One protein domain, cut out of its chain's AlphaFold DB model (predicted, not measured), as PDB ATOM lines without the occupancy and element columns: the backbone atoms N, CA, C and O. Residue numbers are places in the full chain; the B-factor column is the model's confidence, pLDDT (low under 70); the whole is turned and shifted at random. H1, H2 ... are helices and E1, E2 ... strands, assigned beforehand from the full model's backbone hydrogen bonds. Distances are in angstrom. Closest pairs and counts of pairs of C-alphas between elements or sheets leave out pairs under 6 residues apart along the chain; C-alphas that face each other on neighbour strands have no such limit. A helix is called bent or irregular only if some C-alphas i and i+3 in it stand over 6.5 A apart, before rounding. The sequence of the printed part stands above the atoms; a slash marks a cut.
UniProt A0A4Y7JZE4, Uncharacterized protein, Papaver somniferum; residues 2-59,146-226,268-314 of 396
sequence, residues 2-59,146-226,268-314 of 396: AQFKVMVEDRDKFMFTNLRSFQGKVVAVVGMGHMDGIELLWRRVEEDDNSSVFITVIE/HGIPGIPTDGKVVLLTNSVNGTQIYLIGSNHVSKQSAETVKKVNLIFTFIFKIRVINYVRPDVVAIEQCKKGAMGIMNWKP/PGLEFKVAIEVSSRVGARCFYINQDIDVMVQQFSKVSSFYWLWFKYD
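This is residues 2 to 59, 146 to 226 and 268 to 314 of the 396 residues of an uncharacterized protein of Papaver somniferum (UniProt A0A4Y7JZE4). A twisted five-stranded sheet is sandwiched between two pairs of helices, H1 and H2 over one face and H3 and H5 over the other; residues 51 to 59 of the long H2 stick out as an arm. H4 packs on H5, while H6 and H7 lead away from the sheet past H1. The printed part has 186 residues, with seven named helices and five named strands in the order H1 E1 H2 E2 E3 H3 E4 H4 H5 E5 H6 H7. The mixed sheet runs E2 E3 E1 E4 E5, and the class is mixed, helices and strands. The whole is compact, with a radius of gyration of the C-alphas of 18.0 A and spans of 63 by 43 by 30 A.

Start at E1, residues 25 to 31, parallel to E3, residues 168 to 174, with N 28 and O 170 2.8 A apart. E4, residues 208 to 211, is parallel to E1; look at N 29 and O 210, 2.8 A. Edge strand E5, residues 285 to 288, is parallel to E4, with N 209 and O 285 at 2.8 A. Edge strand E2, residues 157 to 161, makes an antiparallel hairpin with E3; N 160 and O 169 are 2.8 A apart. These pairs are within hydrogen-bond range. In the three layers, helices on both faces, H1, residues 2 to 20, and H2, residues 32 to 59, have heights over the sheet of 12.7 A and 10.4 A. H1 touches H2 with its residues 8 to 16 alone, closest at the C-alphas of Asp 12 and Ile 38, 5.6 A. On the opposite face, H3, residues 183 to 204, touches H5, residues 270 to 282, at a shallow tilt of 31 degrees, with its residues 193 to 202 alone; the closest C-alphas, of Ile 198 and Val 278, are 6.6 A apart. E3, H3 and E4 form a split strand-helix-strand unit, two strands running the same way with E1 between them, and a right-handed crossover. H4, residues 215 to 222, only grazes the sheet and touches H5, closest at the C-alphas of Met 222 and Lys 273, 6.6 A. H6, residues 293 to 301, is close to H1 but not clearly touching, and meets H7, residues 305 to 314, only through their link. Every O i to N i+4 pair is within hydrogen-bond range in H1, H3, H4, H6 and H7; H2 has 22 of 24 and H5 8 of 9.

Find C-alpha 2 at (-27.959, 18.098, 49.285), where H1 begins its 26.8 A. H2 covers 42.1 A to C-alpha 59 at (-29.230, -24.269, 46.622); it is irregular, with C-alphas 33 and 36 7.2 A apart. H3 measures 31.6 A, H5 18.3 A, E1 19.6 A and E3 18.7 A. H7 ends at C-alpha 314, (-17.346, 28.999, 56.475).

The farthest C-alphas, of Glu 59 and Pro 226, are 64.1 A apart. Residues 60 to 145 and 227 to 267 are not printed, with gaps of 35.4 A and 10.8 A between C-alphas. Of the links printed whole, none is long. Look for pLDDT under 70 at, among others, residues 49 to 59, 175 to 191 and 299 to 314.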
ATOM      1  N   ALA A   2     -27.696  19.372  49.974       52.47
ATOM      2  CA  ALA A   2     -27.959  18.098  49.285       52.47
ATOM      3  C   ALA A   2     -27.081  17.867  48.036       52.47
ATOM      4  O   ALA A   2     -26.453  16.825  47.931       52.47
ATOM      5  N   GLN A   3     -26.969  18.862  47.151       56.16
ATOM      6  CA  GLN A   3     -26.171  18.744  45.921       56.16
ATOM      7  C   GLN A   3     -24.667  18.552  46.185       56.16
ATOM      8  O   GLN A   3     -24.027  17.795  45.474       56.16
ATOM      9  N   PHE A   4     -24.101  19.179  47.222       58.69
ATOM     10  CA  PHE A   4     -22.678  19.016  47.559       58.69
ATOM     11  C   PHE A   4     -22.373  17.618  48.107       58.69
ATOM     12  O   PHE A   4     -21.376  17.016  47.732       58.69
ATOM     13  N   LYS A   5     -23.257  17.082  48.957       63.69
ATOM     14  CA  LYS A   5     -23.144  15.707  49.455       63.69
ATOM     15  C   LYS A   5     -23.221  14.697  48.308       63.69
ATOM     16  O   LYS A   5     -22.370  13.826  48.234       63.69
ATOM     17  N   VAL A   6     -24.171  14.886  47.389       66.25
ATOM     18  CA  VAL A   6     -24.281  14.065  46.171       66.25
ATOM     19  C   VAL A   6     -22.982  14.117  45.361       66.25
ATOM     20  O   VAL A   6     -22.486  13.080  44.954       66.25
ATOM     21  N   MET A   7     -22.357  15.291  45.215       70.75
ATOM     22  CA  MET A   7     -21.069  15.399  44.518       70.75
ATOM     23  C   MET A   7     -19.916  14.665  45.213       70.75
ATOM     24  O   MET A   7     -19.056  14.115  44.532       70.75
ATOM     25  N   VAL A   8     -19.855  14.678  46.547       75.44
ATOM     26  CA  VAL A   8     -18.837  13.913  47.290       75.44
ATOM     27  C   VAL A   8     -19.086  12.415  47.118       75.44
ATOM     28  O   VAL A   8     -18.168  11.702  46.734       75.44
ATOM     29  N   GLU A   9     -20.333  11.968  47.277       82.06
ATOM     30  CA  GLU A   9     -20.726  10.565  47.097       82.06
ATOM     31  C   GLU A   9     -20.467  10.061  45.668       82.06
ATOM     32  O   GLU A   9     -20.024   8.930  45.479       82.06
ATOM     33  N   ASP A  10     -20.702  10.885  44.646       84.19
ATOM     34  CA  ASP A  10     -20.427  10.525  43.251       84.19
ATOM     35  C   ASP A  10     -18.922  10.395  42.978       84.19
ATOM     36  O   ASP A  10     -18.498   9.536  42.198       84.19
ATOM     37  N   ARG A  11     -18.095  11.208  43.649       87.56
ATOM     38  CA  ARG A  11     -16.635  11.067  43.604       87.56
ATOM     39  C   ARG A  11     -16.171   9.818  44.344       87.56
ATOM     40  O   ARG A  11     -15.324   9.106  43.807       87.56
ATOM     41  N   ASP A  12     -16.744   9.530  45.511       91.69
ATOM     42  CA  ASP A  12     -16.452   8.312  46.276       91.69
ATOM     43  C   ASP A  12     -16.747   7.070  45.442       91.69
ATOM     44  O   ASP A  12     -15.881   6.209  45.309       91.69
ATOM     45  N   LYS A  13     -17.916   7.021  44.788       90.38
ATOM     46  CA  LYS A  13     -18.289   5.937  43.866       90.38
ATOM     47  C   LYS A  13     -17.292   5.780  42.729       90.38
ATOM     48  O   LYS A  13     -16.863   4.670  42.446       90.38
ATOM     49  N   PHE A  14     -16.900   6.879  42.090       90.75
ATOM     50  CA  PHE A  14     -15.951   6.825  40.979       90.75
ATOM     51  C   PHE A  14     -14.577   6.298  41.410       90.75
ATOM     52  O   PHE A  14     -14.007   5.427  40.753       90.75
ATOM     53  N   MET A  15     -14.056   6.794  42.535       93.38
ATOM     54  CA  MET A  15     -12.786   6.324  43.088       93.38
ATOM     55  C   MET A  15     -12.871   4.866  43.525       93.38
ATOM     56  O   MET A  15     -11.967   4.093  43.223       93.38
ATOM     57  N   PHE A  16     -13.971   4.477  44.167       95.00
ATOM     58  CA  PHE A  16     -14.261   3.100  44.544       95.00
ATOM     59  C   PHE A  16     -14.241   2.158  43.331       95.00
ATOM     60  O   PHE A  16     -13.531   1.154  43.351       95.00
ATOM     61  N   THR A  17     -14.945   2.501  42.247       93.50
ATOM     62  CA  THR A  17     -14.966   1.696  41.015       93.50
ATOM     63  C   THR A  17     -13.566   1.532  40.425       93.50
ATOM     64  O   THR A  17     -13.176   0.418  40.074       93.50
ATOM     65  N   ASN A  18     -12.775   2.608  40.371       94.00
ATOM     66  CA  ASN A  18     -11.393   2.532  39.891       94.00
ATOM     67  C   ASN A  18     -10.526   1.650  40.798       94.00
ATOM     68  O   ASN A  18      -9.757   0.832  40.300       94.00
ATOM     69  N   LEU A  19     -10.673   1.767  42.121       94.94
ATOM     70  CA  LEU A  19      -9.922   0.963  43.084       94.94
ATOM     71  C   LEU A  19     -10.240  -0.535  42.977       94.94
ATOM     72  O   LEU A  19      -9.317  -1.345  43.017       94.94
ATOM     73  N   ARG A  20     -11.511  -0.914  42.772       93.50
ATOM     74  CA  ARG A  20     -11.924  -2.323  42.590       93.50
ATOM     75  C   ARG A  20     -11.338  -2.972  41.331       93.50
ATOM     76  O   ARG A  20     -11.255  -4.196  41.285       93.50
ATOM     77  N   SER A  21     -10.928  -2.181  40.335       93.81
ATOM     78  CA  SER A  21     -10.360  -2.692  39.077       93.81
ATOM     79  C   SER A  21      -8.906  -3.165  39.187       93.81
ATOM     80  O   SER A  21      -8.421  -3.877  38.307       93.81
ATOM     81  N   PHE A  22      -8.195  -2.771  40.247       94.88
ATOM     82  CA  PHE A  22      -6.798  -3.148  40.425       94.88
ATOM     83  C   PHE A  22      -6.640  -4.592  40.918       94.88
ATOM     84  O   PHE A  22      -7.571  -5.212  41.433       94.88
ATOM     85  N   GLN A  23      -5.422  -5.106  40.739       93.00
ATOM     86  CA  GLN A  23      -4.982  -6.427  41.176       93.00
ATOM     87  C   GLN A  23      -3.687  -6.306  41.982       93.00
ATOM     88  O   GLN A  23      -2.907  -5.376  41.753       93.00
ATOM     89  N   GLY A  24      -3.454  -7.255  42.890       93.75
ATOM     90  CA  GLY A  24      -2.236  -7.330  43.699       93.75
ATOM     91  C   GLY A  24      -2.279  -6.445  44.945       93.75
ATOM     92  O   GLY A  24      -3.307  -6.350  45.621       93.75
ATOM     93  N   LYS A  25      -1.147  -5.817  45.276       96.00
ATOM     94  CA  LYS A  25      -1.033  -4.878  46.399       96.00
ATOM     95  C   LYS A  25      -1.116  -3.447  45.899       96.00
ATOM     96  O   LYS A  25      -0.298  -3.000  45.094       96.00
ATOM     97  N   VAL A  26      -2.070  -2.701  46.432       96.75
ATOM     98  CA  VAL A  26      -2.325  -1.315  46.049       96.75
ATOM     99  C   VAL A  26      -2.184  -0.423  47.270       96.75
ATOM    100  O   VAL A  26      -2.732  -0.717  48.326       96.75
ATOM    101  N   VAL A  27      -1.492   0.703  47.124       96.19
ATOM    102  CA  VAL A  27      -1.531   1.785  48.115       96.19
ATOM    103  C   VAL A  27      -2.293   2.957  47.512       96.19
ATOM    104  O   VAL A  27      -1.869   3.519  46.504       96.19
ATOM    105  N   ALA A  28      -3.416   3.332  48.117       95.25
ATOM    106  CA  ALA A  28      -4.278   4.409  47.647       95.25
ATOM    107  C   ALA A  28      -4.149   5.636  48.555       95.25
ATOM    108  O   ALA A  28      -4.503   5.583  49.725       95.25
ATOM    109  N   VAL A  29      -3.658   6.756  48.028       92.44
ATOM    110  CA  VAL A  29      -3.538   8.023  48.760       92.44
ATOM    111  C   VAL A  29      -4.753   8.890  48.455       92.44
ATOM    112  O   VAL A  29      -4.885   9.420  47.348       92.44
ATOM    113  N   VAL A  30      -5.626   9.033  49.452       90.50
ATOM    114  CA  VAL A  30      -6.946   9.653  49.318       90.50
ATOM    115  C   VAL A  30      -7.186  10.644  50.447       90.50
ATOM    116  O   VAL A  30      -6.825  10.400  51.587       90.50
ATOM    117  N   GLY A  31      -7.775  11.791  50.145       85.69
ATOM    118  CA  GLY A  31      -8.146  12.814  51.109       85.69
ATOM    119  C   GLY A  31      -9.096  12.269  52.172       85.69
ATOM    120  O   GLY A  31     -10.008  11.496  51.878       85.69
ATOM    121  N   MET A  32      -8.908  12.710  53.418       82.00
ATOM    122  CA  MET A  32      -9.651  12.196  54.578       82.00
ATOM    123  C   MET A  32     -11.181  12.251  54.403       82.00
ATOM    124  O   MET A  32     -11.892  11.382  54.894       82.00
ATOM    125  N   GLY A  33     -11.689  13.232  53.647       80.06
ATOM    126  CA  GLY A  33     -13.118  13.394  53.356       80.06
ATOM    127  C   GLY A  33     -13.771  12.256  52.563       80.06
ATOM    128  O   GLY A  33     -14.995  12.156  52.584       80.06
ATOM    129  N   HIS A  34     -12.977  11.422  51.891       87.38
ATOM    130  CA  HIS A  34     -13.439  10.353  51.001       87.38
ATOM    131  C   HIS A  34     -13.260   8.945  51.598       87.38
ATOM    132  O   HIS A  34     -13.877   7.994  51.125       87.38
ATOM    133  N   MET A  35     -12.450   8.814  52.656       88.88
ATOM    134  CA  MET A  35     -12.152   7.546  53.339       88.88
ATOM    135  C   MET A  35     -13.427   6.787  53.724       88.88
ATOM    136  O   MET A  35     -13.668   5.687  53.237       88.88
ATOM    137  N   ASP A  36     -14.282   7.415  54.540       88.94
ATOM    138  CA  ASP A  36     -15.501   6.784  55.055       88.94
ATOM    139  C   ASP A  36     -16.471   6.401  53.928       88.94
ATOM    140  O   ASP A  36     -17.111   5.355  53.985       88.94
ATOM    141  N   GLY A  37     -16.576   7.231  52.885       87.69
ATOM    142  CA  GLY A  37     -17.432   6.954  51.733       87.69
ATOM    143  C   GLY A  37     -16.974   5.720  50.958       87.69
ATOM    144  O   GLY A  37     -17.788   4.849  50.651       87.69
ATOM    145  N   ILE A  38     -15.667   5.607  50.702       92.31
ATOM    146  CA  ILE A  38     -15.072   4.447  50.029       92.31
ATOM    147  C   ILE A  38     -15.213   3.188  50.892       92.31
ATOM    148  O   ILE A  38     -15.621   2.154  50.372       92.31
ATOM    149  N   GLU A  39     -14.935   3.264  52.196       91.62
ATOM    150  CA  GLU A  39     -15.071   2.127  53.120       91.62
ATOM    151  C   GLU A  39     -16.513   1.613  53.202       91.62
ATOM    152  O   GLU A  39     -16.745   0.404  53.178       91.62
ATOM    153  N   LEU A  40     -17.495   2.519  53.256       90.62
ATOM    154  CA  LEU A  40     -18.914   2.154  53.265       90.62
ATOM    155  C   LEU A  40     -19.342   1.471  51.965       90.62
ATOM    156  O   LEU A  40     -20.099   0.502  52.009       90.62
ATOM    157  N   LEU A  41     -18.882   1.970  50.814       92.06
ATOM    158  CA  LEU A  41     -19.139   1.332  49.520       92.06
ATOM    159  C   LEU A  41     -18.480  -0.047  49.443       92.06
ATOM    160  O   LEU A  41     -19.107  -0.985  48.958       92.06
ATOM    161  N   TRP A  42     -17.260  -0.173  49.970       93.50
ATOM    162  CA  TRP A  42     -16.541  -1.440  50.033       93.50
ATOM    163  C   TRP A  42     -17.315  -2.480  50.831       93.50
ATOM    164  O   TRP A  42     -17.626  -3.544  50.309       93.50
ATOM    165  N   ARG A  43     -17.701  -2.135  52.063       89.88
ATOM    166  CA  ARG A  43     -18.415  -3.042  52.965       89.88
ATOM    167  C   ARG A  43     -19.723  -3.552  52.363       89.88
ATOM    168  O   ARG A  43     -19.982  -4.743  52.445       89.88
ATOM    169  N   ARG A  44     -20.510  -2.679  51.724       88.56
ATOM    170  CA  ARG A  44     -21.783  -3.074  51.097       88.56
ATOM    171  C   ARG A  44     -21.599  -4.152  50.038       88.56
ATOM    172  O   ARG A  44     -22.341  -5.121  50.031       88.56
ATOM    173  N   VAL A  45     -20.602  -3.991  49.170       89.31
ATOM    174  CA  VAL A  45     -20.357  -4.969  48.105       89.31
ATOM    175  C   VAL A  45     -19.865  -6.295  48.683       89.31
ATOM    176  O   VAL A  45     -20.320  -7.343  48.252       89.31
ATOM    177  N   GLU A  46     -18.995  -6.263  49.694       86.62
ATOM    178  CA  GLU A  46     -18.521  -7.488  50.354       86.62
ATOM    179  C   GLU A  46     -19.646  -8.216  51.127       86.62
ATOM    180  O   GLU A  46     -19.663  -9.443  51.196       86.62
ATOM    181  N   GLU A  47     -20.609  -7.487  51.700       83.31
ATOM    182  CA  GLU A  47     -21.807  -8.065  52.331       83.31
ATOM    183  C   GLU A  47     -22.750  -8.701  51.294       83.31
ATOM    184  O   GLU A  47     -23.216  -9.827  51.498       83.31
ATOM    185  N   ASP A  48     -22.987  -8.021  50.168       77.38
ATOM    186  CA  ASP A  48     -23.815  -8.527  49.069       77.38
ATOM    187  C   ASP A  48     -23.192  -9.787  48.438       77.38
ATOM    188  O   ASP A  48     -23.882 -10.802  48.280       77.38
ATOM    189  N   ASP A  49     -21.883  -9.774  48.164       67.25
ATOM    190  CA  ASP A  49     -21.147 -10.920  47.617       67.25
ATOM    191  C   ASP A  49     -21.234 -12.123  48.575       67.25
ATOM    192  O   ASP A  49     -21.604 -13.225  48.158       67.25
ATOM    193  N   ASN A  50     -21.034 -11.915  49.881       62.97
ATOM    194  CA  ASN A  50     -21.173 -12.976  50.883       62.97
ATOM    195  C   ASN A  50     -22.598 -13.543  50.964       62.97
ATOM    196  O   ASN A  50     -22.770 -14.752  51.130       62.97
ATOM    197  N   SER A  51     -23.626 -12.700  50.822       61.69
ATOM    198  CA  SER A  51     -25.022 -13.152  50.823       61.69
ATOM    199  C   SER A  51     -25.354 -14.015  49.597       61.69
ATOM    200  O   SER A  51     -26.034 -15.036  49.724       61.69
ATOM    201  N   SER A  52     -24.805 -13.669  48.429       57.41
ATOM    202  CA  SER A  52     -24.992 -14.428  47.189       57.41
ATOM    203  C   SER A  52     -24.291 -15.791  47.231       57.41
ATOM    204  O   SER A  52     -24.879 -16.810  46.855       57.41
ATOM    205  N   VAL A  53     -23.081 -15.850  47.796       57.06
ATOM    206  CA  VAL A  53     -22.356 -17.107  48.032       57.06
ATOM    207  C   VAL A  53     -23.149 -18.007  48.982       57.06
ATOM    208  O   VAL A  53     -23.298 -19.200  48.714       57.06
ATOM    209  N   PHE A  54     -23.741 -17.447  50.042       49.47
ATOM    210  CA  PHE A  54     -24.548 -18.210  50.999       49.47
ATOM    211  C   PHE A  54     -25.811 -18.814  50.363       49.47
ATOM    212  O   PHE A  54     -26.139 -19.971  50.627       49.47
ATOM    213  N   ILE A  55     -26.492 -18.073  49.481       54.50
ATOM    214  CA  ILE A  55     -27.657 -18.578  48.733       54.50
ATOM    215  C   ILE A  55     -27.243 -19.715  47.790       54.50
ATOM    216  O   ILE A  55     -27.889 -20.763  47.776       54.50
ATOM    217  N   THR A  56     -26.125 -19.561  47.077       48.00
ATOM    218  CA  THR A  56     -25.627 -20.584  46.139       48.00
ATOM    219  C   THR A  56     -25.259 -21.888  46.862       48.00
ATOM    220  O   THR A  56     -25.545 -22.982  46.375       48.00
ATOM    221  N   VAL A  57     -24.681 -21.795  48.065       51.66
ATOM    222  CA  VAL A  57     -24.384 -22.961  48.916       51.66
ATOM    223  C   VAL A  57     -25.671 -23.637  49.410       51.66
ATOM    224  O   VAL A  57     -25.744 -24.863  49.432       51.66
ATOM    225  N   ILE A  58     -26.714 -22.875  49.761       53.97
ATOM    226  CA  ILE A  58     -28.005 -23.441  50.189       53.97
ATOM    227  C   ILE A  58     -28.724 -24.150  49.032       53.97
ATOM    228  O   ILE A  58     -29.316 -25.211  49.252       53.97
ATOM    229  N   GLU A  59     -28.663 -23.616  47.811       49.38
ATOM    230  CA  GLU A  59     -29.230 -24.269  46.622       49.38
ATOM    231  C   GLU A  59     -28.447 -25.532  46.232       49.38
ATOM    232  O   GLU A  59     -29.056 -26.565  45.942       49.38
ATOM    233  N   HIS A 146      -4.059  -3.145  59.892       82.00
ATOM    234  CA  HIS A 146      -3.425  -3.179  58.569       82.00
ATOM    235  C   HIS A 146      -2.099  -3.965  58.546       82.00
ATOM    236  O   HIS A 146      -1.490  -4.108  57.488       82.00
ATOM    237  N   GLY A 147      -1.608  -4.448  59.695       80.31
ATOM    238  CA  GLY A 147      -0.411  -5.305  59.772       80.31
ATOM    239  C   GLY A 147       0.916  -4.628  59.391       80.31
ATOM    240  O   GLY A 147       1.880  -5.310  59.048       80.31
ATOM    241  N   ILE A 148       0.983  -3.291  59.435       83.75
ATOM    242  CA  ILE A 148       2.209  -2.531  59.132       83.75
ATOM    243  C   ILE A 148       2.879  -2.141  60.458       83.75
ATOM    244  O   ILE A 148       2.273  -1.402  61.238       83.75
ATOM    245  N   PRO A 149       4.115  -2.589  60.730       81.56
ATOM    246  CA  PRO A 149       4.788  -2.344  61.995       81.56
ATOM    247  C   PRO A 149       5.141  -0.862  62.161       81.56
ATOM    248  O   PRO A 149       5.676  -0.215  61.257       81.56
ATOM    249  N   GLY A 150       4.861  -0.323  63.349       76.44
ATOM    250  CA  GLY A 150       5.170   1.066  63.704       76.44
ATOM    251  C   GLY A 150       4.259   2.117  63.061       76.44
ATOM    252  O   GLY A 150       4.550   3.308  63.170       76.44
ATOM    253  N   ILE A 151       3.177   1.697  62.398       81.69
ATOM    254  CA  ILE A 151       2.114   2.577  61.909       81.69
ATOM    255  C   ILE A 151       0.904   2.432  62.849       81.69
ATOM    256  O   ILE A 151       0.464   1.305  63.069       81.69
ATOM    257  N   PRO A 152       0.396   3.531  63.441       76.44
ATOM    258  CA  PRO A 152      -0.763   3.477  64.324       76.44
ATOM    259  C   PRO A 152      -2.036   3.083  63.569       76.44
ATOM    260  O   PRO A 152      -2.289   3.560  62.464       76.44
ATOM    261  N   THR A 153      -2.878   2.287  64.223       79.38
ATOM    262  CA  THR A 153      -4.217   1.889  63.761       79.38
ATOM    263  C   THR A 153      -5.261   2.952  64.126       79.38
ATOM    264  O   THR A 153      -6.301   2.654  64.704       79.38
ATOM    265  N   ASP A 154      -4.965   4.224  63.844       74.94
ATOM    266  CA  ASP A 154      -5.777   5.395  64.226       74.94
ATOM    267  C   ASP A 154      -6.828   5.785  63.167       74.94
ATOM    268  O   ASP A 154      -7.387   6.883  63.193       74.94
ATOM    269  N   GLY A 155      -7.064   4.906  62.191       77.12
ATOM    270  CA  GLY A 155      -7.973   5.148  61.074       77.12
ATOM    271  C   GLY A 155      -7.410   6.031  59.962       77.12
ATOM    272  O   GLY A 155      -8.132   6.305  59.000       77.12
ATOM    273  N   LYS A 156      -6.135   6.448  60.024       83.62
ATOM    274  CA  LYS A 156      -5.454   7.076  58.874       83.62
ATOM    275  C   LYS A 156      -5.080   6.075  57.791       83.62
ATOM    276  O   LYS A 156      -4.886   6.480  56.648       83.62
ATOM    277  N   VAL A 157      -4.941   4.799  58.143       88.31
ATOM    278  CA  VAL A 157      -4.703   3.709  57.194       88.31
ATOM    279  C   VAL A 157      -5.745   2.638  57.422       88.31
ATOM    280  O   VAL A 157      -5.939   2.192  58.550       88.31
ATOM    281  N   VAL A 158      -6.390   2.228  56.338       91.12
ATOM    282  CA  VAL A 158      -7.353   1.131  56.338       91.12
ATOM    283  C   VAL A 158      -6.951   0.126  55.278       91.12
ATOM    284  O   VAL A 158      -6.611   0.498  54.155       91.12
ATOM    285  N   LEU A 159      -6.955  -1.150  55.652       93.25
ATOM    286  CA  LEU A 159      -6.734  -2.249  54.728       93.25
ATOM    287  C   LEU A 159      -8.089  -2.749  54.228       93.25
ATOM    288  O   LEU A 159      -8.899  -3.254  54.999       93.25
ATOM    289  N   LEU A 160      -8.320  -2.615  52.929       93.31
ATOM    290  CA  LEU A 160      -9.491  -3.131  52.237       93.31
ATOM    291  C   LEU A 160      -9.073  -4.347  51.421       93.31
ATOM    292  O   LEU A 160      -8.137  -4.272  50.626       93.31
ATOM    293  N   THR A 161      -9.761  -5.466  51.615       93.12
ATOM    294  CA  THR A 161      -9.535  -6.681  50.826       93.12
ATOM    295  C   THR A 161     -10.708  -6.872  49.882       93.12
ATOM    296  O   THR A 161     -11.857  -6.703  50.277       93.12
ATOM    297  N   ASN A 162     -10.412  -7.172  48.625       92.19
ATOM    298  CA  ASN A 162     -11.399  -7.531  47.619       92.19
ATOM    299  C   ASN A 162     -11.600  -9.051  47.659       92.19
ATOM    300  O   ASN A 162     -10.684  -9.778  47.268       92.19
ATOM    301  N   SER A 163     -12.753  -9.540  48.117       89.38
ATOM    302  CA  SER A 163     -12.999 -10.993  48.209       89.38
ATOM    303  C   SER A 163     -12.980 -11.694  46.849       89.38
ATOM    304  O   SER A 163     -12.538 -12.835  46.752       89.38
ATOM    305  N   VAL A 164     -13.393 -10.997  45.786       87.25
ATOM    306  CA  VAL A 164     -13.545 -11.568  44.439       87.25
ATOM    307  C   VAL A 164     -12.200 -11.916  43.803       87.25
ATOM    308  O   VAL A 164     -12.084 -12.925  43.114       87.25
ATOM    309  N   ASN A 165     -11.178 -11.079  43.993       89.88
ATOM    310  CA  ASN A 165      -9.878 -11.255  43.332       89.88
ATOM    311  C   ASN A 165      -8.672 -11.271  44.291       89.88
ATOM    312  O   ASN A 165      -7.533 -11.311  43.832       89.88
ATOM    313  N   GLY A 166      -8.900 -11.199  45.606       90.56
ATOM    314  CA  GLY A 166      -7.858 -11.223  46.637       90.56
ATOM    315  C   GLY A 166      -6.991  -9.961  46.731       90.56
ATOM    316  O   GLY A 166      -5.995  -9.958  47.453       90.56
ATOM    317  N   THR A 167      -7.329  -8.887  46.009       94.25
ATOM    318  CA  THR A 167      -6.546  -7.638  45.999       94.25
ATOM    319  C   THR A 167      -6.559  -6.975  47.368       94.25
ATOM    320  O   THR A 167      -7.617  -6.833  47.982       94.25
ATOM    321  N   GLN A 168      -5.393  -6.507  47.812       94.88
ATOM    322  CA  GLN A 168      -5.220  -5.774  49.065       94.88
ATOM    323  C   GLN A 168      -4.980  -4.295  48.776       94.88
ATOM    324  O   GLN A 168      -4.025  -3.933  48.086       94.88
ATOM    325  N   ILE A 169      -5.833  -3.435  49.320       95.31
ATOM    326  CA  ILE A 169      -5.778  -1.986  49.141       95.31
ATOM    327  C   ILE A 169      -5.526  -1.324  50.488       95.31
ATOM    328  O   ILE A 169      -6.370  -1.327  51.376       95.31
ATOM    329  N   TYR A 170      -4.362  -0.704  50.611       94.69
ATOM    330  CA  TYR A 170      -3.989   0.132  51.740       94.69
ATOM    331  C   TYR A 170      -4.438   1.562  51.453       94.69
ATOM    332  O   TYR A 170      -3.763   2.311  50.741       94.69
ATOM    333  N   LEU A 171      -5.602   1.926  51.977       93.06
ATOM    334  CA  LEU A 171      -6.186   3.250  51.835       93.06
ATOM    335  C   LEU A 171      -5.586   4.191  52.885       93.06
ATOM    336  O   LEU A 171      -5.780   4.004  54.082       93.06
ATOM    337  N   ILE A 172      -4.835   5.192  52.430       90.94
ATOM    338  CA  ILE A 172      -4.159   6.190  53.258       90.94
ATOM    339  C   ILE A 172      -4.920   7.511  53.190       90.94
ATOM    340  O   ILE A 172      -4.911   8.187  52.156       90.94
ATOM    341  N   GLY A 173      -5.472   7.915  54.329       86.31
ATOM    342  CA  GLY A 173      -6.090   9.209  54.557       86.31
ATOM    343  C   GLY A 173      -5.055  10.332  54.554       86.31
ATOM    344  O   GLY A 173      -4.192  10.425  55.425       86.31
ATOM    345  N   SER A 174      -5.150  11.218  53.573       76.31
ATOM    346  CA  SER A 174      -4.341  12.418  53.463       76.31
ATOM    347  C   SER A 174      -5.080  13.586  54.090       76.31
ATOM    348  O   SER A 174      -6.196  13.914  53.682       76.31
ATOM    349  N   ASN A 175      -4.454  14.222  55.075       66.50
ATOM    350  CA  ASN A 175      -5.040  15.383  55.714       66.50
ATOM    351  C   ASN A 175      -4.604  16.658  54.990       66.50
ATOM    352  O   ASN A 175      -3.413  16.973  54.943       66.50
ATOM    353  N   HIS A 176      -5.554  17.381  54.405       55.09
ATOM    354  CA  HIS A 176      -5.284  18.707  53.875       55.09
ATOM    355  C   HIS A 176      -5.402  19.697  55.028       55.09
ATOM    356  O   HIS A 176      -6.497  20.111  55.372       55.09
ATOM    357  N   VAL A 177      -4.247  20.108  55.559       49.03
ATOM    358  CA  VAL A 177      -4.105  21.173  56.564       49.03
ATOM    359  C   VAL A 177      -4.566  20.749  57.967       49.03
ATOM    360  O   VAL A 177      -5.722  20.916  58.336       49.03
ATOM    361  N   SER A 178      -3.636  20.275  58.808       40.00
ATOM    362  CA  SER A 178      -3.845  20.314  60.263       40.00
ATOM    363  C   SER A 178      -3.270  21.611  60.837       40.00
ATOM    364  O   SER A 178      -2.191  22.074  60.452       40.00
ATOM    365  N   LYS A 179      -4.017  22.226  61.757       43.88
ATOM    366  CA  LYS A 179      -3.594  23.407  62.501       43.88
ATOM    367  C   LYS A 179      -3.075  22.948  63.855       43.88
ATOM    368  O   LYS A 179      -3.860  22.694  64.754       43.88
ATOM    369  N   GLN A 180      -1.760  22.945  64.035       39.69
ATOM    370  CA  GLN A 180      -1.199  23.110  65.374       39.69
ATOM    371  C   GLN A 180      -0.395  24.406  65.413       39.69
ATOM    372  O   GLN A 180       0.442  24.679  64.558       39.69
ATOM    373  N   SER A 181      -0.751  25.262  66.368       40.66
ATOM    374  CA  SER A 181      -0.253  26.624  66.583       40.66
ATOM    375  C   SER A 181       1.153  26.638  67.199       40.66
ATOM    376  O   SER A 181       1.406  27.267  68.221       40.66
ATOM    377  N   ALA A 182       2.077  25.939  66.558       43.69
ATOM    378  CA  ALA A 182       3.505  26.092  66.755       43.69
ATOM    379  C   ALA A 182       4.143  25.784  65.404       43.69
ATOM    380  O   ALA A 182       3.922  24.708  64.850       43.69
ATOM    381  N   GLU A 183       4.894  26.723  64.833       54.28
ATOM    382  CA  GLU A 183       5.548  26.545  63.527       54.28
ATOM    383  C   GLU A 183       6.368  25.247  63.469       54.28
ATOM    384  O   GLU A 183       6.368  24.541  62.458       54.28
ATOM    385  N   THR A 184       6.983  24.875  64.595       49.22
ATOM    386  CA  THR A 184       7.681  23.601  64.794       49.22
ATOM    387  C   THR A 184       6.744  22.406  64.646       49.22
ATOM    388  O   THR A 184       7.071  21.451  63.955       49.22
ATOM    389  N   VAL A 185       5.549  22.461  65.229       51.34
ATOM    390  CA  VAL A 185       4.592  21.349  65.227       51.34
ATOM    391  C   VAL A 185       3.876  21.215  63.880       51.34
ATOM    392  O   VAL A 185       3.597  20.094  63.460       51.34
ATOM    393  N   LYS A 186       3.664  22.316  63.140       56.28
ATOM    394  CA  LYS A 186       3.214  22.252  61.734       56.28
ATOM    395  C   LYS A 186       4.242  21.532  60.866       56.28
ATOM    396  O   LYS A 186       3.889  20.589  60.163       56.28
ATOM    397  N   LYS A 187       5.519  21.932  60.947       58.91
ATOM    398  CA  LYS A 187       6.610  21.293  60.194       58.91
ATOM    399  C   LYS A 187       6.767  19.827  60.584       58.91
ATOM    400  O   LYS A 187       6.841  18.981  59.702       58.91
ATOM    401  N   VAL A 188       6.747  19.514  61.880       56.56
ATOM    402  CA  VAL A 188       6.852  18.136  62.383       56.56
ATOM    403  C   VAL A 188       5.669  17.285  61.924       56.56
ATOM    404  O   VAL A 188       5.905  16.194  61.422       56.56
ATOM    405  N   ASN A 189       4.424  17.767  61.992       60.22
ATOM    406  CA  ASN A 189       3.262  17.012  61.499       60.22
ATOM    407  C   ASN A 189       3.289  16.805  59.982       60.22
ATOM    408  O   ASN A 189       2.938  15.729  59.494       60.22
ATOM    409  N   LEU A 190       3.724  17.813  59.224       63.44
ATOM    410  CA  LEU A 190       3.853  17.721  57.773       63.44
ATOM    411  C   LEU A 190       4.929  16.689  57.392       63.44
ATOM    412  O   LEU A 190       4.669  15.770  56.618       63.44
ATOM    413  N   ILE A 191       6.109  16.788  58.012       67.62
ATOM    414  CA  ILE A 191       7.213  15.831  57.865       67.62
ATOM    415  C   ILE A 191       6.757  14.431  58.275       67.62
ATOM    416  O   ILE A 191       6.987  13.476  57.536       67.62
ATOM    417  N   PHE A 192       6.058  14.303  59.402       70.00
ATOM    418  CA  PHE A 192       5.532  13.029  59.875       70.00
ATOM    419  C   PHE A 192       4.547  12.433  58.871       70.00
ATOM    420  O   PHE A 192       4.653  11.255  58.562       70.00
ATOM    421  N   THR A 193       3.664  13.239  58.277       70.38
ATOM    422  CA  THR A 193       2.716  12.793  57.242       70.38
ATOM    423  C   THR A 193       3.433  12.304  55.979       70.38
ATOM    424  O   THR A 193       3.042  11.289  55.401       70.38
ATOM    425  N   PHE A 194       4.509  12.971  55.551       77.69
ATOM    426  CA  PHE A 194       5.309  12.500  54.416       77.69
ATOM    427  C   PHE A 194       6.051  11.212  54.732       77.69
ATOM    428  O   PHE A 194       5.942  10.245  53.980       77.69
ATOM    429  N   ILE A 195       6.767  11.184  55.857       80.50
ATOM    430  CA  ILE A 195       7.494  10.003  56.324       80.50
ATOM    431  C   ILE A 195       6.528   8.831  56.465       80.50
ATOM    432  O   ILE A 195       6.846   7.728  56.039       80.50
ATOM    433  N   PHE A 196       5.334   9.068  56.992       82.69
ATOM    434  CA  PHE A 196       4.288   8.069  57.134       82.69
ATOM    435  C   PHE A 196       3.910   7.434  55.791       82.69
ATOM    436  O   PHE A 196       3.989   6.215  55.649       82.69
ATOM    437  N   LYS A 197       3.589   8.243  54.772       84.31
ATOM    438  CA  LYS A 197       3.270   7.740  53.422       84.31
ATOM    439  C   LYS A 197       4.441   6.983  52.803       84.31
ATOM    440  O   LYS A 197       4.255   5.898  52.261       84.31
ATOM    441  N   ILE A 198       5.647   7.541  52.920       85.62
ATOM    442  CA  ILE A 198       6.888   6.919  52.449       85.62
ATOM    443  C   ILE A 198       7.078   5.551  53.112       85.62
ATOM    444  O   ILE A 198       7.391   4.579  52.429       85.62
ATOM    445  N   ARG A 199       6.872   5.453  54.430       87.69
ATOM    446  CA  ARG A 199       7.008   4.204  55.191       87.69
ATOM    447  C   ARG A 199       5.994   3.164  54.749       87.69
ATOM    448  O   ARG A 199       6.397   2.031  54.515       87.69
ATOM    449  N   VAL A 200       4.724   3.540  54.589       88.38
ATOM    450  CA  VAL A 200       3.690   2.610  54.113       88.38
ATOM    451  C   VAL A 200       4.039   2.087  52.720       88.38
ATOM    452  O   VAL A 200       4.075   0.876  52.529       88.38
ATOM    453  N   ILE A 201       4.374   2.963  51.766       89.94
ATOM    454  CA  ILE A 201       4.698   2.543  50.391       89.94
ATOM    455  C   ILE A 201       5.956   1.656  50.359       89.94
ATOM    456  O   ILE A 201       5.946   0.612  49.711       89.94
ATOM    457  N   ASN A 202       7.016   2.023  51.086       90.50
ATOM    458  CA  ASN A 202       8.246   1.224  51.140       90.50
ATOM    459  C   ASN A 202       8.051  -0.133  51.821       90.50
ATOM    460  O   ASN A 202       8.672  -1.107  51.409       90.50
ATOM    461  N   TYR A 203       7.216  -0.202  52.861       91.88
ATOM    462  CA  TYR A 203       6.953  -1.449  53.572       91.88
ATOM    463  C   TYR A 203       6.060  -2.387  52.759       91.88
ATOM    464  O   TYR A 203       6.389  -3.556  52.578       91.88
ATOM    465  N   VAL A 204       4.940  -1.871  52.245       92.56
ATOM    466  CA  VAL A 204       3.957  -2.666  51.495       92.56
ATOM    467  C   VAL A 204       4.540  -3.164  50.170       92.56
ATOM    468  O   VAL A 204       4.190  -4.266  49.744       92.56
ATOM    469  N   ARG A 205       5.430  -2.373  49.546       93.50
ATOM    470  CA  ARG A 205       5.974  -2.587  48.191       93.50
ATOM    471  C   ARG A 205       4.851  -2.895  47.191       93.50
ATOM    472  O   ARG A 205       4.754  -4.021  46.709       93.50
ATOM    473  N   PRO A 206       3.953  -1.925  46.943       95.81
ATOM    474  CA  PRO A 206       2.775  -2.161  46.123       95.81
ATOM    475  C   PRO A 206       3.119  -2.299  44.639       95.81
ATOM    476  O   PRO A 206       4.052  -1.666  44.147       95.81
ATOM    477  N   ASP A 207       2.287  -3.036  43.910       96.25
ATOM    478  CA  ASP A 207       2.307  -3.089  42.445       96.25
ATOM    479  C   ASP A 207       1.781  -1.779  41.839       96.25
ATOM    480  O   ASP A 207       2.174  -1.355  40.743       96.25
ATOM    481  N   VAL A 208       0.856  -1.136  42.563       96.50
ATOM    482  CA  VAL A 208       0.157   0.078  42.144       96.50
ATOM    483  C   VAL A 208       0.069   1.095  43.281       96.50
ATOM    484  O   VAL A 208      -0.357   0.787  44.392       96.50
ATOM    485  N   VAL A 209       0.389   2.352  42.975       96.38
ATOM    486  CA  VAL A 209       0.067   3.506  43.821       96.38
ATOM    487  C   VAL A 209      -1.055   4.304  43.163       96.38
ATOM    488  O   VAL A 209      -0.880   4.878  42.087       96.38
ATOM    489  N   ALA A 210      -2.217   4.330  43.808       95.19
ATOM    490  CA  ALA A 210      -3.407   5.045  43.364       95.19
ATOM    491  C   ALA A 210      -3.513   6.405  44.070       95.19
ATOM    492  O   ALA A 210      -3.289   6.509  45.272       95.19
ATOM    493  N   ILE A 211      -3.853   7.464  43.336       92.62
ATOM    494  CA  ILE A 211      -3.832   8.842  43.845       92.62
ATOM    495  C   ILE A 211      -5.152   9.541  43.531       92.62
ATOM    496  O   ILE A 211      -5.577   9.555  42.377       92.62
ATOM    497  N   GLU A 212      -5.760  10.188  44.529       89.75
ATOM    498  CA  GLU A 212      -7.010  10.977  44.443       89.75
ATOM    499  C   GLU A 212      -6.900  12.267  43.601       89.75
ATOM    500  O   GLU A 212      -7.608  13.252  43.795       89.75
ATOM    501  N   GLN A 213      -6.011  12.297  42.621       86.31
ATOM    502  CA  GLN A 213      -5.931  13.367  41.641       86.31
ATOM    503  C   GLN A 213      -6.345  12.846  40.277       86.31
ATOM    504  O   GLN A 213      -6.329  11.644  40.028       86.31
ATOM    505  N   CYS A 214      -6.732  13.763  39.395       84.88
ATOM    506  CA  CYS A 214      -6.798  13.481  37.966       84.88
ATOM    507  C   CYS A 214      -5.445  13.806  37.324       84.88
ATOM    508  O   CYS A 214      -4.665  14.595  37.865       84.88
ATOM    509  N   LYS A 215      -5.171  13.258  36.134       83.31
ATOM    510  CA  LYS A 215      -3.899  13.481  35.424       83.31
ATOM    511  C   LYS A 215      -3.587  14.973  35.238       83.31
ATOM    512  O   LYS A 215      -2.476  15.407  35.526       83.31
ATOM    513  N   LYS A 216      -4.575  15.773  34.810       81.25
ATOM    514  CA  LYS A 216      -4.439  17.236  34.657       81.25
ATOM    515  C   LYS A 216      -4.099  17.920  35.984       81.25
ATOM    516  O   LYS A 216      -3.184  18.734  36.027       81.25
ATOM    517  N   GLY A 217      -4.800  17.554  37.058       79.31
ATOM    518  CA  GLY A 217      -4.565  18.086  38.402       79.31
ATOM    519  C   GLY A 217      -3.167  17.754  38.919       79.31
ATOM    520  O   GLY A 217      -2.451  18.643  39.370       79.31
ATOM    521  N   ALA A 218      -2.732  16.504  38.765       79.94
ATOM    522  CA  ALA A 218      -1.400  16.062  39.167       79.94
ATOM    523  C   ALA A 218      -0.280  16.766  38.384       79.94
ATOM    524  O   ALA A 218       0.696  17.210  38.984       79.94
ATOM    525  N   MET A 219      -0.433  16.930  37.064       80.62
ATOM    526  CA  MET A 219       0.510  17.713  36.253       80.62
ATOM    527  C   MET A 219       0.541  19.182  36.684       80.62
ATOM    528  O   MET A 219       1.613  19.776  36.757       80.62
ATOM    529  N   GLY A 220      -0.624  19.747  37.016       79.75
ATOM    530  CA  GLY A 220      -0.743  21.089  37.575       79.75
ATOM    531  C   GLY A 220       0.072  21.243  38.854       79.75
ATOM    532  O   GLY A 220       0.880  22.155  38.927       79.75
ATOM    533  N   ILE A 221      -0.070  20.315  39.804       78.38
ATOM    534  CA  ILE A 221       0.672  20.299  41.077       78.38
ATOM    535  C   ILE A 221       2.182  20.134  40.852       78.38
ATOM    536  O   ILE A 221       2.981  20.802  41.504       78.38
ATOM    537  N   MET A 222       2.592  19.262  39.928       76.62
ATOM    538  CA  MET A 222       4.010  19.019  39.639       76.62
ATOM    539  C   MET A 222       4.713  20.239  39.045       76.62
ATOM    540  O   MET A 222       5.843  20.541  39.429       76.62
ATOM    541  N   ASN A 223       4.032  20.950  38.145       78.06
ATOM    542  CA  ASN A 223       4.559  22.128  37.456       78.06
ATOM    543  C   ASN A 223       4.236  23.444  38.178       78.06
ATOM    544  O   ASN A 223       4.570  24.522  37.680       78.06
ATOM    545  N   TRP A 224       3.562  23.370  39.325       73.12
ATOM    546  CA  TRP A 224       3.113  24.537  40.062       73.12
ATOM    547  C   TRP A 224       4.301  25.304  40.652       73.12
ATOM    548  O   TRP A 224       5.214  24.722  41.240       73.12
ATOM    549  N   LYS A 225       4.267  26.632  40.515       67.81
ATOM    550  CA  LYS A 225       5.241  27.551  41.106       67.81
ATOM    551  C   LYS A 225       4.504  28.611  41.927       67.81
ATOM    552  O   LYS A 225       3.446  29.068  41.486       67.81
ATOM    553  N   PRO A 226       5.048  29.022  43.084       67.12
ATOM    554  CA  PRO A 226       4.507  30.153  43.819       67.12
ATOM    555  C   PRO A 226       4.653  31.416  42.964       67.12
ATOM    556  O   PRO A 226       5.759  31.812  42.606       67.12
ATOM    557  N   PRO A 268       0.001  23.038  48.884       67.69
ATOM    558  CA  PRO A 268      -1.137  22.214  48.500       67.69
ATOM    559  C   PRO A 268      -0.729  21.220  47.409       67.69
ATOM    560  O   PRO A 268      -0.108  21.600  46.416       67.69
ATOM    561  N   GLY A 269      -1.069  19.943  47.582       71.75
ATOM    562  CA  GLY A 269      -0.720  18.893  46.628       71.75
ATOM    563  C   GLY A 269       0.641  18.242  46.873       71.75
ATOM    564  O   GLY A 269       0.965  17.251  46.212       71.75
ATOM    565  N   LEU A 270       1.445  18.739  47.821       76.25
ATOM    566  CA  LEU A 270       2.759  18.168  48.135       76.25
ATOM    567  C   LEU A 270       2.634  16.710  48.598       76.25
ATOM    568  O   LEU A 270       3.447  15.854  48.259       76.25
ATOM    569  N   GLU A 271       1.555  16.405  49.307       77.50
ATOM    570  CA  GLU A 271       1.179  15.080  49.782       77.50
ATOM    571  C   GLU A 271       0.881  14.071  48.670       77.50
ATOM    572  O   GLU A 271       1.023  12.868  48.904       77.50
ATOM    573  N   PHE A 272       0.527  14.545  47.473       82.81
ATOM    574  CA  PHE A 272       0.408  13.731  46.265       82.81
ATOM    575  C   PHE A 272       1.713  13.711  45.468       82.81
ATOM    576  O   PHE A 272       2.094  12.658  44.964       82.81
ATOM    577  N   LYS A 273       2.446  14.831  45.411       84.12
ATOM    578  CA  LYS A 273       3.772  14.900  44.779       84.12
ATOM    579  C   LYS A 273       4.736  13.874  45.377       84.12
ATOM    580  O   LYS A 273       5.341  13.109  44.632       84.12
ATOM    581  N   VAL A 274       4.807  13.802  46.707       86.50
ATOM    582  CA  VAL A 274       5.633  12.812  47.414       86.50
ATOM    583  C   VAL A 274       5.181  11.386  47.095       86.50
ATOM    584  O   VAL A 274       6.021  10.529  46.859       86.50
ATOM    585  N   ALA A 275       3.875  11.118  47.013       88.00
ATOM    586  CA  ALA A 275       3.379   9.787  46.663       88.00
ATOM    587  C   ALA A 275       3.775   9.362  45.233       88.00
ATOM    588  O   ALA A 275       4.170   8.217  45.031       88.00
ATOM    589  N   ILE A 276       3.719  10.285  44.264       90.38
ATOM    590  CA  ILE A 276       4.137  10.049  42.867       90.38
ATOM    591  C   ILE A 276       5.648   9.798  42.776       90.38
ATOM    592  O   ILE A 276       6.113   8.929  42.039       90.38
ATOM    593  N   GLU A 277       6.441  10.569  43.513       90.12
ATOM    594  CA  GLU A 277       7.892  10.405  43.499       90.12
ATOM    595  C   GLU A 277       8.307   9.079  44.147       90.12
ATOM    596  O   GLU A 277       9.128   8.341  43.604       90.12
ATOM    597  N   VAL A 278       7.700   8.734  45.283       90.31
ATOM    598  CA  VAL A 278       7.984   7.484  45.995       90.31
ATOM    599  C   VAL A 278       7.532   6.274  45.186       90.31
ATOM    600  O   VAL A 278       8.274   5.299  45.143       90.31
ATOM    601  N   SER A 279       6.378   6.335  44.507       92.94
ATOM    602  CA  SER A 279       5.927   5.243  43.631       92.94
ATOM    603  C   SER A 279       6.946   4.951  42.530       92.94
ATOM    604  O   SER A 279       7.309   3.796  42.321       92.94
ATOM    605  N   SER A 280       7.498   6.005  41.925       92.44
ATOM    606  CA  SER A 280       8.558   5.900  40.918       92.44
ATOM    607  C   SER A 280       9.832   5.270  41.492       92.44
ATOM    608  O   SER A 280      10.434   4.411  40.856       92.44
ATOM    609  N   ARG A 281      10.225   5.644  42.720       92.69
ATOM    610  CA  ARG A 281      11.415   5.094  43.398       92.69
ATOM    611  C   ARG A 281      11.284   3.609  43.741       92.69
ATOM    612  O   ARG A 281      12.277   2.893  43.668       92.69
ATOM    613  N   VAL A 282      10.094   3.145  44.123       93.12
ATOM    614  CA  VAL A 282       9.857   1.722  44.440       93.12
ATOM    615  C   VAL A 282       9.542   0.871  43.205       93.12
ATOM    616  O   VAL A 282       9.395  -0.340  43.337       93.12
ATOM    617  N   GLY A 283       9.439   1.484  42.019       93.44
ATOM    618  CA  GLY A 283       9.078   0.800  40.774       93.44
ATOM    619  C   GLY A 283       7.590   0.447  40.655       93.44
ATOM    620  O   GLY A 283       7.227  -0.391  39.832       93.44
ATOM    621  N   ALA A 284       6.722   1.067  41.459       95.06
ATOM    622  CA  ALA A 284       5.280   0.841  41.422       95.06
ATOM    623  C   ALA A 284       4.617   1.668  40.312       95.06
ATOM    624  O   ALA A 284       4.988   2.818  40.056       95.06
ATOM    625  N   ARG A 285       3.565   1.128  39.686       95.62
ATOM    626  CA  ARG A 285       2.796   1.877  38.679       95.62
ATOM    627  C   ARG A 285       1.929   2.937  39.354       95.62
ATOM    628  O   ARG A 285       1.183   2.633  40.279       95.62
ATOM    629  N   CYS A 286       1.979   4.174  38.869       93.75
ATOM    630  CA  CYS A 286       1.188   5.273  39.421       93.75
ATOM    631  C   CYS A 286      -0.109   5.483  38.623       93.75
ATOM    632  O   CYS A 286      -0.055   5.713  37.415       93.75
ATOM    633  N   PHE A 287      -1.265   5.465  39.295       94.44
ATOM    634  CA  PHE A 287      -2.579   5.700  38.686       94.44
ATOM    635  C   PHE A 287      -3.343   6.842  39.366       94.44
ATOM    636  O   PHE A 287      -3.287   7.034  40.579       94.44
ATOM    637  N   TYR A 288      -4.095   7.587  38.561       92.94
ATOM    638  CA  TYR A 288      -4.936   8.709  38.977       92.94
ATOM    639  C   TYR A 288      -6.391   8.239  39.036       92.94
ATOM    640  O   TYR A 288      -6.950   7.891  37.998       92.94
ATOM    641  N   ILE A 289      -6.991   8.191  40.227       92.12
ATOM    642  CA  ILE A 289      -8.303   7.545  40.438       92.12
ATOM    643  C   ILE A 289      -9.480   8.520  40.514       92.12
ATOM    644  O   ILE A 289     -10.620   8.084  40.655       92.12
ATOM    645  N   ASN A 290      -9.232   9.827  40.423       87.38
ATOM    646  CA  ASN A 290     -10.271  10.852  40.535       87.38
ATOM    647  C   ASN A 290     -10.801  11.294  39.159       87.38
ATOM    648  O   ASN A 290     -10.123  11.145  38.139       87.38
ATOM    649  N   GLN A 291     -12.013  11.854  39.136       82.62
ATOM    650  CA  GLN A 291     -12.660  12.345  37.912       82.62
ATOM    651  C   GLN A 291     -11.890  13.524  37.302       82.62
ATOM    652  O   GLN A 291     -11.233  14.281  38.019       82.62
ATOM    653  N   ASP A 292     -11.999  13.705  35.979       80.12
ATOM    654  CA  ASP A 292     -11.420  14.870  35.298       80.12
ATOM    655  C   ASP A 292     -11.946  16.169  35.936       80.12
ATOM    656  O   ASP A 292     -13.132  16.310  36.253       80.12
ATOM    657  N   ILE A 293     -11.036  17.125  36.122       74.06
ATOM    658  CA  ILE A 293     -11.323  18.424  36.724       74.06
ATOM    659  C   ILE A 293     -12.429  19.167  35.971       74.06
ATOM    660  O   ILE A 293     -13.228  19.861  36.595       74.06
ATOM    661  N   ASP A 294     -12.535  18.977  34.655       72.50
ATOM    662  CA  ASP A 294     -13.560  19.629  33.839       72.50
ATOM    663  C   ASP A 294     -14.967  19.108  34.171       72.50
ATOM    664  O   ASP A 294     -15.908  19.894  34.317       72.50
ATOM    665  N   VAL A 295     -15.102  17.795  34.384       76.88
ATOM    666  CA  VAL A 295     -16.359  17.157  34.810       76.88
ATOM    667  C   VAL A 295     -16.745  17.647  36.203       76.88
ATOM    668  O   VAL A 295     -17.892  18.031  36.440       76.88
ATOM    669  N   MET A 296     -15.764  17.723  37.106       70.62
ATOM    670  CA  MET A 296     -15.962  18.232  38.459       70.62
ATOM    671  C   MET A 296     -16.450  19.692  38.440       70.62
ATOM    672  O   MET A 296     -17.429  20.033  39.103       70.62
ATOM    673  N   VAL A 297     -15.817  20.560  37.645       68.38
ATOM    674  CA  VAL A 297     -16.204  21.974  37.495       68.38
ATOM    675  C   VAL A 297     -17.623  22.111  36.931       68.38
ATOM    676  O   VAL A 297     -18.393  22.948  37.411       68.38
ATOM    677  N   GLN A 298     -18.005  21.279  35.958       71.19
ATOM    678  CA  GLN A 298     -19.370  21.252  35.425       71.19
ATOM    679  C   GLN A 298     -20.397  20.825  36.481       71.19
ATOM    680  O   GLN A 298     -21.445  21.461  36.604       71.19
ATOM    681  N   GLN A 299     -20.112  19.799  37.284       69.50
ATOM    682  CA  GLN A 299     -20.986  19.399  38.392       69.50
ATOM    683  C   GLN A 299     -21.104  20.511  39.441       69.50
ATOM    684  O   GLN A 299     -22.211  20.834  39.874       69.50
ATOM    685  N   PHE A 300     -19.992  21.173  39.775       64.81
ATOM    686  CA  PHE A 300     -19.983  22.299  40.713       64.81
ATOM    687  C   PHE A 300     -20.807  23.488  40.216       64.81
ATOM    688  O   PHE A 300     -21.420  24.176  41.028       64.81
ATOM    689  N   SER A 301     -20.878  23.713  38.900       63.84
ATOM    690  CA  SER A 301     -21.700  24.785  38.315       63.84
ATOM    691  C   SER A 301     -23.205  24.597  38.543       63.84
ATOM    692  O   SER A 301     -23.954  25.570  38.507       63.84
ATOM    693  N   LYS A 302     -23.643  23.364  38.832       66.38
ATOM    694  CA  LYS A 302     -25.040  23.030  39.146       66.38
ATOM    695  C   LYS A 302     -25.393  23.268  40.618       66.38
ATOM    696  O   LYS A 302     -26.570  23.224  40.974       66.38
ATOM    697  N   VAL A 303     -24.396  23.506  41.475       65.62
ATOM    698  CA  VAL A 303     -24.607  23.836  42.887       65.62
ATOM    699  C   VAL A 303     -24.936  25.318  43.004       65.62
ATOM    700  O   VAL A 303     -24.252  26.157  42.421       65.62
ATOM    701  N   SER A 304     -25.970  25.661  43.778       58.38
ATOM    702  CA  SER A 304     -26.330  27.072  43.977       58.38
ATOM    703  C   SER A 304     -25.138  27.892  44.491       58.38
ATOM    704  O   SER A 304     -24.449  27.526  45.453       58.38
ATOM    705  N   SER A 305     -24.917  29.026  43.826       61.47
ATOM    706  CA  SER A 305     -23.767  29.907  44.013       61.47
ATOM    707  C   SER A 305     -23.639  30.449  45.434       61.47
ATOM    708  O   SER A 305     -22.524  30.614  45.924       61.47
ATOM    709  N   PHE A 306     -24.764  30.661  46.121       55.22
ATOM    710  CA  PHE A 306     -24.793  31.111  47.509       55.22
ATOM    711  C   PHE A 306     -24.245  30.051  48.470       55.22
ATOM    712  O   PHE A 306     -23.459  30.375  49.354       55.22
ATOM    713  N   TYR A 307     -24.595  28.776  48.282       61.34
ATOM    714  CA  TYR A 307     -24.079  27.700  49.138       61.34
ATOM    715  C   TYR A 307     -22.604  27.440  48.907       61.34
ATOM    716  O   TYR A 307     -21.884  27.143  49.853       61.34
ATOM    717  N   TRP A 308     -22.156  27.547  47.659       55.84
ATOM    718  CA  TRP A 308     -20.743  27.420  47.350       55.84
ATOM    719  C   TRP A 308     -19.939  28.554  47.997       55.84
ATOM    720  O   TRP A 308     -18.933  28.290  48.654       55.84
ATOM    721  N   LEU A 309     -20.435  29.794  47.909       58.53
ATOM    722  CA  LEU A 309     -19.825  30.941  48.577       58.53
ATOM    723  C   LEU A 309     -19.859  30.795  50.107       58.53
ATOM    724  O   LEU A 309     -18.850  31.051  50.749       58.53
ATOM    725  N   TRP A 310     -20.976  30.338  50.683       54.44
ATOM    726  CA  TRP A 310     -21.135  30.128  52.126       54.44
ATOM    727  C   TRP A 310     -20.248  29.002  52.656       54.44
ATOM    728  O   TRP A 310     -19.587  29.192  53.663       54.44
ATOM    729  N   PHE A 311     -20.166  27.857  51.972       56.41
ATOM    730  CA  PHE A 311     -19.273  26.754  52.346       56.41
ATOM    731  C   PHE A 311     -17.806  27.187  52.293       56.41
ATOM    732  O   PHE A 311     -17.023  26.871  53.183       56.41
ATOM    733  N   LYS A 312     -17.432  27.949  51.260       59.81
ATOM    734  CA  LYS A 312     -16.084  28.510  51.158       59.81
ATOM    735  C   LYS A 312     -15.832  29.540  52.249       59.81
ATOM    736  O   LYS A 312     -14.794  29.472  52.885       59.81
ATOM    737  N   TYR A 313     -16.777  30.436  52.504       52.50
ATOM    738  CA  TYR A 313     -16.689  31.434  53.562       52.50
ATOM    739  C   TYR A 313     -16.599  30.799  54.958       52.50
ATOM    740  O   TYR A 313     -15.764  31.208  55.756       52.50
ATOM    741  N   ASP A 314     -17.384  29.759  55.228       51.59
ATOM    742  CA  ASP A 314     -17.346  28.999  56.475       51.59
ATOM    743  C   ASP A 314     -15.996  28.295  56.654       51.59
ATOM    744  O   ASP A 314     -15.396  28.416  57.712       51.59
TER     745      ASP A 314